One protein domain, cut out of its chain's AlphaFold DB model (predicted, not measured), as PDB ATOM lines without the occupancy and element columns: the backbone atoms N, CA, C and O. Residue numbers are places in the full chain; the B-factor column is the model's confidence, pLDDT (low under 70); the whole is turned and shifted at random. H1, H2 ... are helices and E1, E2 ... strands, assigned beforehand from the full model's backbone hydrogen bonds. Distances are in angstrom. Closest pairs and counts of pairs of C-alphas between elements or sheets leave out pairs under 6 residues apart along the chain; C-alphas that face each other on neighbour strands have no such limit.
ATOM      1  N   ASN A   2     126.325 -54.202  40.033       89.75
ATOM      2  CA  ASN A   2     125.631 -54.877  41.130       89.75
ATOM      3  C   ASN A   2     124.611 -53.911  41.746       89.75
ATOM      4  O   ASN A   2     124.996 -52.937  42.387       89.75
ATOM      5  N   LEU A   3     123.316 -54.161  41.523       93.00
ATOM      6  CA  LEU A   3     122.239 -53.301  42.030       93.00
ATOM      7  C   LEU A   3     122.280 -53.167  43.549       93.00
ATOM      8  O   LEU A   3     121.928 -52.115  44.073       93.00
ATOM      9  N   ILE A   4     122.718 -54.219  44.243       93.94
ATOM     10  CA  ILE A   4     122.812 -54.229  45.698       93.94
ATOM     11  C   ILE A   4     123.823 -53.195  46.188       93.94
ATOM     12  O   ILE A   4     123.472 -52.385  47.041       93.94
ATOM     13  N   ASP A   5     125.033 -53.191  45.631       94.31
ATOM     14  CA  ASP A   5     126.085 -52.258  46.048       94.31
ATOM     15  C   ASP A   5     125.658 -50.811  45.755       94.31
ATOM     16  O   ASP A   5     125.681 -49.964  46.641       94.31
ATOM     17  N   ILE A   6     125.088 -50.563  44.572       95.25
ATOM     18  CA  ILE A   6     124.548 -49.242  44.207       95.25
ATOM     19  C   ILE A   6     123.410 -48.830  45.145       95.25
ATOM     20  O   ILE A   6     123.303 -47.668  45.531       95.25
ATOM     21  N   GLY A   7     122.541 -49.767  45.518       94.69
ATOM     22  CA  GLY A   7     121.448 -49.525  46.453       94.69
ATOM     23  C   GLY A   7     121.925 -49.153  47.858       94.69
ATOM     24  O   GLY A   7     121.237 -48.388  48.537       94.69
ATOM     25  N   ILE A   8     123.079 -49.676  48.282       95.56
ATOM     26  CA  ILE A   8     123.740 -49.308  49.539       95.56
ATOM     27  C   ILE A   8     124.330 -47.901  49.413       95.56
ATOM     28  O   ILE A   8     124.028 -47.052  50.249       95.56
ATOM     29  N   ASP A   9     125.075 -47.630  48.340       95.62
ATOM     30  CA  ASP A   9     125.715 -46.331  48.094       95.62
ATOM     31  C   ASP A   9     124.694 -45.187  47.984       95.62
ATOM     32  O   ASP A   9     124.916 -44.087  48.484       95.62
ATOM     33  N   ASN A  10     123.528 -45.456  47.385       94.06
ATOM     34  CA  ASN A  10     122.428 -44.492  47.260       94.06
ATOM     35  C   ASN A  10     121.554 -44.392  48.524       94.06
ATOM     36  O   ASN A  10     120.557 -43.669  48.524       94.06
ATOM     37  N   GLY A  11     121.860 -45.138  49.589       94.75
ATOM     38  CA  GLY A  11     121.081 -45.104  50.828       94.75
ATOM     39  C   GLY A  11     119.636 -45.591  50.665       94.75
ATOM     40  O   GLY A  11     118.751 -45.184  51.419       94.75
ATOM     41  N   LEU A  12     119.370 -46.476  49.699       94.88
ATOM     42  CA  LEU A  12     118.052 -47.088  49.507       94.88
ATOM     43  C   LEU A  12     117.873 -48.315  50.406       94.88
ATOM     44  O   LEU A  12     116.780 -48.577  50.928       94.88
ATOM     45  N   ILE A  13     118.958 -49.067  50.594       95.50
ATOM     46  CA  ILE A  13     119.012 -50.275  51.413       95.50
ATOM     47  C   ILE A  13     120.263 -50.297  52.293       95.50
ATOM     48  O   ILE A  13     121.251 -49.629  52.017       95.50
ATOM     49  N   ARG A  14     120.233 -51.103  53.354       96.44
ATOM     50  CA  ARG A  14     121.390 -51.377  54.210       96.44
ATOM     51  C   ARG A  14     121.357 -52.814  54.706       96.44
ATOM     52  O   ARG A  14     120.289 -53.303  55.079       96.44
ATOM     53  N   PHE A  15     122.516 -53.456  54.763       95.69
ATOM     54  CA  PHE A  15     122.681 -54.749  55.421       95.69
ATOM     55  C   PHE A  15     123.085 -54.601  56.883       95.69
ATOM     56  O   PHE A  15     123.647 -53.583  57.285       95.69
ATOM     57  N   ASP A  16     122.783 -55.616  57.681       93.62
ATOM     58  CA  ASP A  16     123.475 -55.813  58.948       93.62
ATOM     59  C   ASP A  16     124.891 -56.371  58.736       93.62
ATOM     60  O   ASP A  16     125.282 -56.706  57.618       93.62
ATOM     61  N   GLU A  17     125.665 -56.449  59.817       92.25
ATOM     62  CA  GLU A  17     127.081 -56.847  59.792       92.25
ATOM     63  C   GLU A  17     127.294 -58.204  59.104       92.25
ATOM     64  O   GLU A  17     128.206 -58.354  58.294       92.25
ATOM     65  N   ASN A  18     126.386 -59.155  59.341       93.19
ATOM     66  CA  ASN A  18     126.457 -60.507  58.782       93.19
ATOM     67  C   ASN A  18     125.801 -60.645  57.397       93.19
ATOM     68  O   ASN A  18     125.822 -61.726  56.815       93.19
ATOM     69  N   ARG A  19     125.191 -59.578  56.858       91.69
ATOM     70  CA  ARG A  19     124.366 -59.586  55.632       91.69
ATOM     71  C   ARG A  19     123.188 -60.575  55.639       91.69
ATOM     72  O   ARG A  19     122.590 -60.833  54.592       91.69
ATOM     73  N   ASP A  20     122.796 -61.067  56.808       93.62
ATOM     74  CA  ASP A  20     121.637 -61.940  56.988       93.62
ATOM     75  C   ASP A  20     120.325 -61.186  56.763       93.62
ATOM     76  O   ASP A  20     119.305 -61.766  56.375       93.62
ATOM     77  N   TYR A  21     120.331 -59.873  56.997       95.06
ATOM     78  CA  TYR A  21     119.149 -59.043  56.901       95.06
ATOM     79  C   TYR A  21     119.386 -57.779  56.091       95.06
ATOM     80  O   TYR A  21     120.334 -57.028  56.296       95.06
ATOM     81  N   ILE A  22     118.410 -57.479  55.241       94.88
ATOM     82  CA  ILE A  22     118.335 -56.242  54.477       94.88
ATOM     83  C   ILE A  22     117.289 -55.309  55.086       94.88
ATOM     84  O   ILE A  22     116.167 -55.715  55.408       94.88
ATOM     85  N   THR A  23     117.643 -54.038  55.224       95.12
ATOM     86  CA  THR A  23     116.763 -52.962  55.677       95.12
ATOM     87  C   THR A  23     116.522 -51.992  54.533       95.12
ATOM     88  O   THR A  23     117.471 -51.462  53.970       95.12
ATOM     89  N   TYR A  24     115.257 -51.739  54.205       93.81
ATOM     90  CA  TYR A  24     114.868 -50.672  53.279       93.81
ATOM     91  C   TYR A  24     114.816 -49.371  54.065       93.81
ATOM     92  O   TYR A  24     113.975 -49.253  54.958       93.81
ATOM     93  N   ILE A  25     115.703 -48.426  53.753       92.81
ATOM     94  CA  ILE A  25     115.925 -47.232  54.578       92.81
ATOM     95  C   ILE A  25     114.663 -46.362  54.608       92.81
ATOM     96  O   ILE A  25     114.162 -46.056  55.686       92.81
ATOM     97  N   TYR A  26     114.067 -46.086  53.444       89.81
ATOM     98  CA  TYR A  26     112.875 -45.234  53.338       89.81
ATOM     99  C   TYR A  26     111.656 -45.778  54.104       89.81
ATOM    100  O   TYR A  26     110.875 -45.029  54.678       89.81
ATOM    101  N   GLN A  27     111.486 -47.103  54.131       86.06
ATOM    102  CA  GLN A  27     110.351 -47.753  54.801       86.06
ATOM    103  C   GLN A  27     110.684 -48.202  56.230       86.06
ATOM    104  O   GLN A  27     109.814 -48.761  56.898       86.06
ATOM    105  N   ASN A  28     111.943 -48.044  56.657       90.00
ATOM    106  CA  ASN A  28     112.524 -48.602  57.875       90.00
ATOM    107  C   ASN A  28     112.109 -50.067  58.138       90.00
ATOM    108  O   ASN A  28     111.703 -50.450  59.235       90.00
ATOM    109  N   LYS A  29     112.140 -50.902  57.091       89.19
ATOM    110  CA  LYS A  29     111.683 -52.300  57.159       89.19
ATOM    111  C   LYS A  29     112.840 -53.269  57.014       89.19
ATOM    112  O   LYS A  29     113.448 -53.333  55.951       89.19
ATOM    113  N   LYS A  30     113.053 -54.096  58.040       92.81
ATOM    114  CA  LYS A  30     114.016 -55.205  58.040       92.81
ATOM    115  C   LYS A  30     113.400 -56.485  57.454       92.81
ATOM    116  O   LYS A  30     112.222 -56.800  57.681       92.81
ATOM    117  N   ARG A  31     114.180 -57.227  56.667       91.25
ATOM    118  CA  ARG A  31     113.803 -58.501  56.034       91.25
ATOM    119  C   ARG A  31     114.975 -59.470  56.064       91.25
ATOM    120  O   ARG A  31     116.105 -59.052  55.874       91.25
ATOM    121  N   ASN A  32     114.677 -60.750  56.278       92.69
ATOM    122  CA  ASN A  32     115.664 -61.822  56.195       92.69
ATOM    123  C   ASN A  32     116.081 -61.998  54.727       92.69
ATOM    124  O   ASN A  32     115.251 -62.375  53.898       92.69
ATOM    125  N   TYR A  33     117.335 -61.678  54.424       93.31
ATOM    126  CA  TYR A  33     117.913 -61.753  53.090       93.31
ATOM    127  C   TYR A  33     118.346 -63.172  52.718       93.31
ATOM    128  O   TYR A  33     118.478 -63.467  51.538       93.31
ATOM    129  N   ASN A  34     118.475 -64.090  53.677       93.44
ATOM    130  CA  ASN A  34     118.744 -65.499  53.381       93.44
ATOM    131  C   ASN A  34     117.560 -66.188  52.686       93.44
ATOM    132  O   ASN A  34     117.752 -67.172  51.976       93.44
ATOM    133  N   ASN A  35     116.343 -65.645  52.813       92.50
ATOM    134  CA  ASN A  35     115.188 -66.131  52.064       92.50
ATOM    135  C   ASN A  35     115.281 -65.701  50.577       92.50
ATOM    136  O   ASN A  35     115.295 -64.496  50.299       92.50
ATOM    137  N   PRO A  36     115.261 -66.647  49.615       92.12
ATOM    138  CA  PRO A  36     115.406 -66.347  48.189       92.12
ATOM    139  C   PRO A  36     114.321 -65.406  47.647       92.12
ATOM    140  O   PRO A  36     114.629 -64.505  46.872       92.12
ATOM    141  N   GLU A  37     113.072 -65.512  48.111       90.44
ATOM    142  CA  GLU A  37     112.006 -64.585  47.707       90.44
ATOM    143  C   GLU A  37     112.322 -63.147  48.122       90.44
ATOM    144  O   GLU A  37     111.986 -62.189  47.427       90.44
ATOM    145  N   LYS A  38     112.956 -62.969  49.286       92.00
ATOM    146  CA  LYS A  38     113.321 -61.640  49.782       92.00
ATOM    147  C   LYS A  38     114.508 -61.061  49.024       92.00
ATOM    148  O   LYS A  38     114.521 -59.842  48.854       92.00
ATOM    149  N   LYS A  39     115.419 -61.899  48.512       93.19
ATOM    150  CA  LYS A  39     116.473 -61.475  47.575       93.19
ATOM    151  C   LYS A  39     115.861 -60.927  46.289       93.19
ATOM    152  O   LYS A  39     116.076 -59.761  45.972       93.19
ATOM    153  N   VAL A  40     114.976 -61.698  45.651       93.06
ATOM    154  CA  VAL A  40     114.273 -61.272  44.426       93.06
ATOM    155  C   VAL A  40     113.478 -59.981  44.657       93.06
ATOM    156  O   VAL A  40     113.513 -59.065  43.839       93.06
ATOM    157  N   GLN A  41     112.798 -59.844  45.802       92.31
ATOM    158  CA  GLN A  41     112.114 -58.594  46.156       92.31
ATOM    159  C   GLN A  41     113.063 -57.397  46.324       92.31
ATOM    160  O   GLN A  41     112.650 -56.269  46.055       92.31
ATOM    161  N   ALA A  42     114.280 -57.600  46.838       93.31
ATOM    162  CA  ALA A  42     115.269 -56.534  46.979       93.31
ATOM    163  C   ALA A  42     115.780 -56.075  45.618       93.31
ATOM    164  O   ALA A  42     115.741 -54.879  45.341       93.31
ATOM    165  N   GLU A  43     116.153 -57.020  44.761       94.12
ATOM    166  CA  GLU A  43     116.572 -56.732  43.391       94.12
ATOM    167  C   GLU A  43     115.462 -56.024  42.618       94.12
ATOM    168  O   GLU A  43     115.699 -54.971  42.042       94.12
ATOM    169  N   THR A  44     114.220 -56.508  42.704       94.31
ATOM    170  CA  THR A  44     113.067 -55.879  42.035       94.31
ATOM    171  C   THR A  44     112.858 -54.438  42.501       94.31
ATOM    172  O   THR A  44     112.650 -53.544  41.685       94.31
ATOM    173  N   PHE A  45     112.929 -54.192  43.814       94.38
ATOM    174  CA  PHE A  45     112.806 -52.844  44.374       94.38
ATOM    175  C   PHE A  45     113.893 -51.906  43.833       94.38
ATOM    176  O   PHE A  45     113.590 -50.781  43.440       94.38
ATOM    177  N   LEU A  46     115.139 -52.378  43.780       94.94
ATOM    178  CA  LEU A  46     116.271 -51.598  43.292       94.94
ATOM    179  C   LEU A  46     116.204 -51.359  41.787       94.94
ATOM    180  O   LEU A  46     116.478 -50.251  41.351       94.94
ATOM    181  N   THR A  47     115.781 -52.345  41.000       95.56
ATOM    182  CA  THR A  47     115.540 -52.180  39.562       95.56
ATOM    183  C   THR A  47     114.497 -51.091  39.315       95.56
ATOM    184  O   THR A  47     114.724 -50.186  38.517       95.56
ATOM    185  N   LEU A  48     113.370 -51.126  40.034       94.62
ATOM    186  CA  LEU A  48     112.326 -50.105  39.911       94.62
ATOM    187  C   LEU A  48     112.843 -48.707  40.270       94.62
ATOM    188  O   LEU A  48     112.577 -47.761  39.536       94.62
ATOM    189  N   ALA A  49     113.601 -48.583  41.359       94.31
ATOM    190  CA  ALA A  49     114.117 -47.296  41.815       94.31
ATOM    191  C   ALA A  49     115.252 -46.749  40.929       94.31
ATOM    192  O   ALA A  49     115.210 -45.595  40.519       94.31
ATOM    193  N   LEU A  50     116.265 -47.567  40.634       94.56
ATOM    194  CA  LEU A  50     117.526 -47.127  40.025       94.56
ATOM    195  C   LEU A  50     117.503 -47.159  38.497       94.56
ATOM    196  O   LEU A  50     118.109 -46.303  37.866       94.56
ATOM    197  N   ILE A  51     116.839 -48.153  37.900       95.25
ATOM    198  CA  ILE A  51     116.820 -48.320  36.440       95.25
ATOM    199  C   ILE A  51     115.606 -47.614  35.853       95.25
ATOM    200  O   ILE A  51     115.727 -46.848  34.903       95.25
ATOM    201  N   PHE A  52     114.430 -47.855  36.428       95.06
ATOM    202  CA  PHE A  52     113.191 -47.281  35.911       95.06
ATOM    203  C   PHE A  52     112.839 -45.917  36.520       95.06
ATOM    204  O   PHE A  52     111.864 -45.300  36.097       95.06
ATOM    205  N   GLY A  53     113.603 -45.440  37.509       93.62
ATOM    206  CA  GLY A  53     113.407 -44.119  38.109       93.62
ATOM    207  C   GLY A  53     112.094 -43.970  38.882       93.62
ATOM    208  O   GLY A  53     111.599 -42.854  39.041       93.62
ATOM    209  N   TYR A  54     111.494 -45.072  39.347       94.25
ATOM    210  CA  TYR A  54     110.284 -44.988  40.158       94.25
ATOM    211  C   TYR A  54     110.614 -44.350  41.509       94.25
ATOM    212  O   TYR A  54     111.574 -44.753  42.172       94.25
ATOM    213  N   PRO A  55     109.789 -43.402  41.971       91.69
ATOM    214  CA  PRO A  55     110.011 -42.767  43.255       91.69
ATOM    215  C   PRO A  55     109.750 -43.796  44.371       91.69
ATOM    216  O   PRO A  55     108.747 -44.521  44.372       91.69
ATOM    217  N   VAL A  56     110.711 -43.926  45.289       90.94
ATOM    218  CA  VAL A  56     110.789 -45.020  46.277       90.94
ATOM    219  C   VAL A  56     109.608 -45.078  47.248       90.94
ATOM    220  O   VAL A  56     109.271 -46.157  47.741       90.94
ATOM    221  N   ASP A  57     108.940 -43.953  47.478       88.31
ATOM    222  CA  ASP A  57     107.696 -43.816  48.240       88.31
ATOM    223  C   ASP A  57     106.501 -44.517  47.576       88.31
ATOM    224  O   ASP A  57     105.593 -44.990  48.263       88.31
TER     225      ASP A  57
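Overview. This is residues 2 to 57 of the 79 residues of an uncharacterized protein of Bacteroidetes bacterium CG_4_10_14_3_um_filter_42_6 (UniProt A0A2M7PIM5). A small antiparallel sheet of three strands, E1, E2 and E3, has one long helix, H2, running past it and only grazing it with its residues 38 to 46. The short helix H1 bridges the two, reaching from H2 to edge strand E1, and after H2 residues 52 to 57 fold back from its end. The printed part has 56 residues, with two named helices and three named strands in the order H1, E1, E2, E3, H2; the sheet's order is E1 - E2 - E3, and the class is mixed, helices and strands. The whole is compact, with a radius of gyration of the C-alphas of 10.3 A and spans of 29 by 20 by 19 A.

Along the chain. H1, residues 3 to 9, begins at C-alpha 3 (122.239, -53.301, 42.030) and is 9.9 A long from first to last C-alpha. E1, residues 13 to 15, is 7.0 A long. E2, residues 21 to 24, is 10.1 A long and begins at C-alpha 21 (119.149, -59.043, 56.901). E3, residues 29 to 32, is 10.4 A long. H2, residues 36 to 51, is 21.6 A long and ends at C-alpha 51 (116.820, -48.320, 36.440).

Arrangement. H1 is on the sheet but only grazes it, with its residues 4 to 8; its closest C-alphas to E1 are those of Gly 7 and Ile 13, 5.6 A apart. E1, E2 and E3 form a meander, each strand the antiparallel neighbour of the one before, with E1 and E3 as edge strands. The hairpin E1 and E2 stands at 159 degrees between directions, with N 14 and O 23 at 2.9 A, within hydrogen-bond range. The hairpin E2 and E3 stands at 154 degrees, with N 31 and O 22 at 2.8 A and N 22 and O 31 at 2.9 A, both within hydrogen-bond range. H2 is on the sheet and only grazes it, with its residues 38 to 46. E2 and H2 are near each other, with 7 pairs of C-alphas within 10 A. The closest C-alphas of E3 and H2 are those of Asn 32 and Lys 38, 6.8 A apart. H1 and H2 touch, the closest C-alphas being those of Leu 3 and Leu 46, 6.3 A apart. They run the same way at a steep tilt of 68 degrees, only just short of about perpendicular. In H1 and H2 every O i to N i+4 pair is within hydrogen-bond range.

Size, cuts and confidence. The two C-alphas farthest apart are those of Asn 18 and Phe 52, at 29.6 A. The printed part has no cut, and the links H1 to E1, E1 to E2, E2 to E3 and E3 to H2 are tight. The mean pLDDT of the printed part is 93.3, and no printed residue is under 70.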